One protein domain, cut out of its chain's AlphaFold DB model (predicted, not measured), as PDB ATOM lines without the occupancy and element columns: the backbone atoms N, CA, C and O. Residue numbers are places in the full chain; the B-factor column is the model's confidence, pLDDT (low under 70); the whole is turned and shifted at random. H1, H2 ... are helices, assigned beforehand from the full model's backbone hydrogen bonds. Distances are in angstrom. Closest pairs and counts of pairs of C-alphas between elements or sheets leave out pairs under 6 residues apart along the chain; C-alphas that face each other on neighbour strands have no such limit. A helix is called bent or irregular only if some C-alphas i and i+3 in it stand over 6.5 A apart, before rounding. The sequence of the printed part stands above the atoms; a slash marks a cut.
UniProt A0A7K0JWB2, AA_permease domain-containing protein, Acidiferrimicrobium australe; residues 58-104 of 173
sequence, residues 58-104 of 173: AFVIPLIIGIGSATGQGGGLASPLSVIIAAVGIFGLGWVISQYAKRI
ATOM      1  N   ALA A  58      70.867 108.760  75.777       82.94
ATOM      2  CA  ALA A  58      70.554 109.950  75.001       82.94
ATOM      3  C   ALA A  58      71.770 110.594  74.320       82.94
ATOM      4  O   ALA A  58      71.623 111.165  73.244       82.94
ATOM      5  N   PHE A  59      72.962 110.507  74.920       83.38
ATOM      6  CA  PHE A  59      74.167 111.152  74.381       83.38
ATOM      7  C   PHE A  59      75.249 110.149  74.010       83.38
ATOM      8  O   PHE A  59      75.699 110.114  72.866       83.38
ATOM      9  N   VAL A  60      75.687 109.329  74.967       86.38
ATOM     10  CA  VAL A  60      76.898 108.512  74.803       86.38
ATOM     11  C   VAL A  60      76.727 107.480  73.690       86.38
ATOM     12  O   VAL A  60      77.581 107.394  72.810       86.38
ATOM     13  N   ILE A  61      75.626 106.723  73.682       87.25
ATOM     14  CA  ILE A  61      75.392 105.679  72.676       87.25
ATOM     15  C   ILE A  61      75.293 106.275  71.262       87.25
ATOM     16  O   ILE A  61      76.095 105.848  70.426       87.25
ATOM     17  N   PRO A  62      74.410 107.261  70.971       85.44
ATOM     18  CA  PRO A  62      74.325 107.888  69.650       85.44
ATOM     19  C   PRO A  62      75.669 108.426  69.151       85.44
ATOM     20  O   PRO A  62      76.067 108.122  68.024       85.44
ATOM     21  N   LEU A  63      76.418 109.125  70.011       85.62
ATOM     22  CA  LEU A  63      77.728 109.677  69.662       85.62
ATOM     23  C   LEU A  63      78.744 108.586  69.309       85.62
ATOM     24  O   LEU A  63      79.481 108.731  68.335       85.62
ATOM     25  N   ILE A  64      78.775 107.481  70.058       87.88
ATOM     26  CA  ILE A  64      79.709 106.376  69.808       87.88
ATOM     27  C   ILE A  64      79.402 105.678  68.483       87.88
ATOM     28  O   ILE A  64      80.327 105.352  67.735       87.88
ATOM     29  N   ILE A  65      78.127 105.427  68.177       88.25
ATOM     30  CA  ILE A  65      77.741 104.753  66.928       88.25
ATOM     31  C   ILE A  65      77.749 105.696  65.717       88.25
ATOM     32  O   ILE A  65      77.753 105.215  64.587       88.25
ATOM     33  N   GLY A  66      77.844 107.010  65.940       82.19
ATOM     34  CA  GLY A  66      78.003 108.033  64.901       82.19
ATOM     35  C   GLY A  66      76.720 108.779  64.537       82.19
ATOM     36  O   GLY A  66      76.743 109.624  63.643       82.19
ATOM     37  N   ILE A  67      75.611 108.516  65.231       78.25
ATOM     38  CA  ILE A  67      74.365 109.268  65.072       78.25
ATOM     39  C   ILE A  67      74.567 110.653  65.696       78.25
ATOM     40  O   ILE A  67      74.813 110.776  66.893       78.25
ATOM     41  N   GLY A  68      74.497 111.700  64.870       68.62
ATOM     42  CA  GLY A  68      74.744 113.083  65.301       68.62
ATOM     43  C   GLY A  68      76.226 113.470  65.406       68.62
ATOM     44  O   GLY A  68      76.534 114.565  65.868       68.62
ATOM     45  N   SER A  69      77.153 112.610  64.963       71.69
ATOM     46  CA  SER A  69      78.574 112.962  64.842       71.69
ATOM     47  C   SER A  69      78.787 113.980  63.718       71.69
ATOM     48  O   SER A  69      78.229 113.829  62.631       71.69
ATOM     49  N   ALA A  70      79.653 114.975  63.936       70.62
ATOM     50  CA  ALA A  70      79.990 115.989  62.930       70.62
ATOM     51  C   ALA A  70      80.574 115.391  61.636       70.62
ATOM     52  O   ALA A  70      80.460 115.985  60.567       70.62
ATOM     53  N   THR A  71      81.193 114.212  61.725       75.62
ATOM     54  CA  THR A  71      81.757 113.494  60.576       75.62
ATOM     55  C   THR A  71      80.783 112.485  59.968       75.62
ATOM     56  O   THR A  71      81.107 111.876  58.951       75.62
ATOM     57  N   GLY A  72      79.624 112.246  60.598       69.62
ATOM     58  CA  GLY A  72      78.700 111.158  60.249       69.62
ATOM     59  C   GLY A  72      79.295 109.753  60.418       69.62
ATOM     60  O   GLY A  72      78.659 108.763  60.067       69.62
ATOM     61  N   GLN A  73      80.521 109.658  60.938       76.44
ATOM     62  CA  GLN A  73      81.236 108.415  61.176       76.44
ATOM     63  C   GLN A  73      81.281 108.142  62.677       76.44
ATOM     64  O   GLN A  73      81.540 109.043  63.481       76.44
ATOM     65  N   GLY A  74      81.047 106.887  63.044       81.56
ATOM     66  CA  GLY A  74      81.190 106.385  64.405       81.56
ATOM     67  C   GLY A  74      81.823 105.001  64.416       81.56
ATOM     68  O   GLY A  74      82.216 104.469  63.378       81.56
ATOM     69  N   GLY A  75      81.900 104.396  65.598       79.88
ATOM     70  CA  GLY A  75      82.478 103.066  65.780       79.88
ATOM     71  C   GLY A  75      81.713 101.961  65.047       79.88
ATOM     72  O   GLY A  75      82.272 100.886  64.842       79.88
ATOM     73  N   GLY A  76      80.460 102.197  64.638       81.44
ATOM     74  CA  GLY A  76      79.637 101.214  63.928       81.44
ATOM     75  C   GLY A  76      79.609  99.872  64.666       81.44
ATOM     76  O   GLY A  76      79.316  99.822  65.862       81.44
ATOM     77  N   LEU A  77      79.993  98.788  63.981       82.56
ATOM     78  CA  LEU A  77      80.118  97.445  64.572       82.56
ATOM     79  C   LEU A  77      81.231  97.328  65.631       82.56
ATOM     80  O   LEU A  77      81.164  96.457  66.494       82.56
ATOM     81  N   ALA A  78      82.238  98.203  65.598       87.00
ATOM     82  CA  ALA A  78      83.319  98.257  66.580       87.00
ATOM     83  C   ALA A  78      82.980  99.119  67.810       87.00
ATOM     84  O   ALA A  78      83.805  99.235  68.716       87.00
ATOM     85  N   SER A  79      81.770  99.690  67.886       88.75
ATOM     86  CA  SER A  79      81.326 100.503  69.026       88.75
ATOM     87  C   SER A  79      81.518  99.841  70.402       88.75
ATOM     88  O   SER A  79      81.970 100.547  71.307       88.75
ATOM     89  N   PRO A  80      81.313  98.518  70.606       88.88
ATOM     90  CA  PRO A  80      81.581  97.904  71.907       88.88
ATOM     91  C   PRO A  80      83.068  97.934  72.275       88.88
ATOM     92  O   PRO A  80      83.422  98.165  73.429       88.88
ATOM     93  N   LEU A  81      83.957  97.752  71.291       91.25
ATOM     94  CA  LEU A  81      85.399  97.832  71.507       91.25
ATOM     95  C   LEU A  81      85.814  99.263  71.870       91.25
ATOM     96  O   LEU A  81      86.610  99.453  72.788       91.25
ATOM     97  N   SER A  82      85.232 100.269  71.210       90.12
ATOM     98  CA  SER A  82      85.438 101.681  71.553       90.12
ATOM     99  C   SER A  82      85.043 101.980  73.001       90.12
ATOM    100  O   SER A  82      85.799 102.643  73.708       90.12
ATOM    101  N   VAL A  83      83.907 101.445  73.468       90.19
ATOM    102  CA  VAL A  83      83.454 101.589  74.865       90.19
ATOM    103  C   VAL A  83      84.458 100.969  75.837       90.19
ATOM    104  O   VAL A  83      84.803 101.600  76.833       90.19
ATOM    105  N   ILE A  84      84.964  99.765  75.552       93.38
ATOM    106  CA  ILE A  84      85.940  99.085  76.417       93.38
ATOM    107  C   ILE A  84      87.239  99.892  76.515       93.38
ATOM    108  O   ILE A  84      87.750 100.113  77.614       93.38
ATOM    109  N   ILE A  85      87.760 100.373  75.383       93.38
ATOM    110  CA  ILE A  85      88.982 101.188  75.351       93.38
ATOM    111  C   ILE A  85      88.776 102.492  76.134       93.38
ATOM    112  O   ILE A  85      89.616 102.860  76.959       93.38
ATOM    113  N   ALA A  86      87.642 103.165  75.928       92.00
ATOM    114  CA  ALA A  86      87.300 104.381  76.656       92.00
ATOM    115  C   ALA A  86      87.177 104.131  78.166       92.00
ATOM    116  O   ALA A  86      87.685 104.926  78.956       92.00
ATOM    117  N   ALA A  87      86.576 103.010  78.579       92.31
ATOM    118  CA  ALA A  87      86.441 102.644  79.985       92.31
ATOM    119  C   ALA A  87      87.809 102.520  80.675       92.31
ATOM    120  O   ALA A  87      88.010 103.092  81.746       92.31
ATOM    121  N   VAL A  88      88.778 101.853  80.037       96.06
ATOM    122  CA  VAL A  88      90.154 101.752  80.554       96.06
ATOM    123  C   VAL A  88      90.789 103.138  80.707       96.06
ATOM    124  O   VAL A  88      91.376 103.438  81.750       96.06
ATOM    125  N   GLY A  89      90.629 104.014  79.711       95.88
ATOM    126  CA  GLY A  89      91.134 105.389  79.770       95.88
ATOM    127  C   GLY A  89      90.512 106.213  80.904       95.88
ATOM    128  O   GLY A  89      91.225 106.907  81.634       95.88
ATOM    129  N   ILE A  90      89.198 106.095  81.106       94.06
ATOM    130  CA  ILE A  90      88.464 106.811  82.158       94.06
ATOM    131  C   ILE A  90      88.892 106.347  83.557       94.06
ATOM    132  O   ILE A  90      88.996 107.184  84.452       94.06
ATOM    133  N   PHE A  91      89.219 105.065  83.761       94.88
ATOM    134  CA  PHE A  91      89.792 104.611  85.036       94.88
ATOM    135  C   PHE A  91      91.137 105.280  85.337       94.88
ATOM    136  O   PHE A  91      91.367 105.718  86.467       94.88
ATOM    137  N   GLY A  92      92.002 105.417  84.328       96.56
ATOM    138  CA  GLY A  92      93.265 106.146  84.460       96.56
ATOM    139  C   GLY A  92      93.050 107.620  84.809       96.56
ATOM    140  O   GLY A  92      93.665 108.139  85.741       96.56
ATOM    141  N   LEU A  93      92.121 108.287  84.120       93.38
ATOM    142  CA  LEU A  93      91.757 109.675  84.412       93.38
ATOM    143  C   LEU A  93      91.192 109.830  85.835       93.38
ATOM    144  O   LEU A  93      91.612 110.717  86.579       93.38
ATOM    145  N   GLY A  94      90.287 108.937  86.240       92.88
ATOM    146  CA  GLY A  94      89.707 108.911  87.581       92.88
ATOM    147  C   GLY A  94      90.762 108.709  88.670       92.88
ATOM    148  O   GLY A  94      90.697 109.353  89.718       92.88
ATOM    149  N   TRP A  95      91.782 107.886  88.406       94.94
ATOM    150  CA  TRP A  95      92.920 107.724  89.309       94.94
ATOM    151  C   TRP A  95      93.691 109.033  89.506       94.94
ATOM    152  O   TRP A  95      93.951 109.418  90.645       94.94
ATOM    153  N   VAL A  96      94.014 109.748  88.425       91.88
ATOM    154  CA  VAL A  96      94.715 111.043  88.503       91.88
ATOM    155  C   VAL A  96      93.897 112.049  89.312       91.88
ATOM    156  O   VAL A  96      94.412 112.634  90.264       91.88
ATOM    157  N   ILE A  97      92.604 112.189  89.007       90.19
ATOM    158  CA  ILE A  97      91.691 113.091  89.726       90.19
ATOM    159  C   ILE A  97      91.622 112.727  91.217       90.19
ATOM    160  O   ILE A  97      91.668 113.613  92.070       90.19
ATOM    161  N   SER A  98      91.586 111.432  91.553       90.69
ATOM    162  CA  SER A  98      91.601 110.950  92.941       90.69
ATOM    163  C   SER A  98      92.868 111.366  93.700       90.69
ATOM    164  O   SER A  98      92.800 111.674  94.889       90.69
ATOM    165  N   GLN A  99      94.027 111.417  93.036       91.38
ATOM    166  CA  GLN A  99      95.270 111.882  93.662       91.38
ATOM    167  C   GLN A  99      95.255 113.391  93.933       91.38
ATOM    168  O   GLN A  99      95.699 113.812  95.001       91.38
ATOM    169  N   TYR A 100      94.710 114.196  93.015       88.19
ATOM    170  CA  TYR A 100      94.546 115.640  93.225       88.19
ATOM    171  C   TYR A 100      93.534 115.947  94.335       88.19
ATOM    172  O   TYR A 100      93.824 116.752  95.217       88.19
ATOM    173  N   ALA A 101      92.409 115.226  94.379       87.44
ATOM    174  CA  ALA A 101      91.367 115.402  95.396       87.44
ATOM    175  C   ALA A 101      91.835 115.125  96.839       87.44
ATOM    176  O   ALA A 101      91.222 115.592  97.798       87.44
ATOM    177  N   LYS A 102      92.928 114.368  97.013       86.88
ATOM    178  CA  LYS A 102      93.562 114.134  98.323       86.88
ATOM    179  C   LYS A 102      94.433 115.299  98.797       86.88
ATOM    180  O   LYS A 102      94.769 115.334  99.973       86.88
ATOM    181  N   ARG A 103      94.860 116.184  97.892       85.69
ATOM    182  CA  ARG A 103      95.780 117.301  98.177       85.69
ATOM    183  C   ARG A 103      95.068 118.646  98.160       85.69
ATOM    184  O   ARG A 103      95.396 119.516  98.956       85.69
ATOM    185  N   ILE A 104      94.102 118.802  97.259       83.00
ATOM    186  CA  ILE A 104      93.338 120.030  97.066       83.00
ATOM    187  C   ILE A 104      91.908 119.767  97.534       83.00
ATOM    188  O   ILE A 104      91.165 118.997  96.926       83.00
TER     189      ILE A 104
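What this domain is: This is residues 58 to 104 of the 173 residues of the protein "AA_permease domain-containing protein" of Acidiferrimicrobium australe (UniProt A0A7K0JWB2). One long, kinked helix, H2, sticks out as an arm from a small head, with its residues 84 to 101 and the last three printed residues standing free. The head is made of the short helix H1, the looped link of residues 66 to 75 and the first part of H2, residues 76 to 83, which touches H1; the closest C-alphas of the two helices are at the last residue of H1, Ile 65, and the first of H2, Gly 76. The printed part has 47 residues, with two named helices, H1 then H2, and no named strand; the class is all helix. The whole is only just extended, close to loose, with a radius of gyration of the C-alphas of 14.3 A; it spans 42 by 19 by 17 A, and the arm makes the length.

Where its parts are: H2, residues 76 to 101, measures 36.5 A from C-alpha 76 at (79.637, 101.214, 63.928) to C-alpha 101 at (91.367, 115.402, 95.396). It has a kink of 29 degrees near residue 83, and it is irregular: C-alphas 77 and 80 are 7.5 A apart. H1, residues 58 to 65, begins with C-alpha 58 at (70.554, 109.950, 75.001) and measures 12.0 A; it is only just irregular, with C-alphas 58 and 61 6.9 A apart.

How they stand to each other: H2 touches H1 with residues 76 to 83 alone. The closest C-alphas of the two are those of Gly 76 and Ile 65, 5.0 A apart. By their rough lines, the helices stand at a steep tilt of 59 degrees and run opposite ways. The O i to N i+4 pairs within hydrogen-bond range are 20 of 22 in H2 and 3 of 4 in H1.

The domain as a whole: The two C-alphas farthest apart are those of Leu 77 and Arg 103, 42.1 A. The printed part has no cut, and the link from H1 to H2, 10 residues, is short. The mean pLDDT of the printed part is 86.5; residues 68 and 72 are under 70.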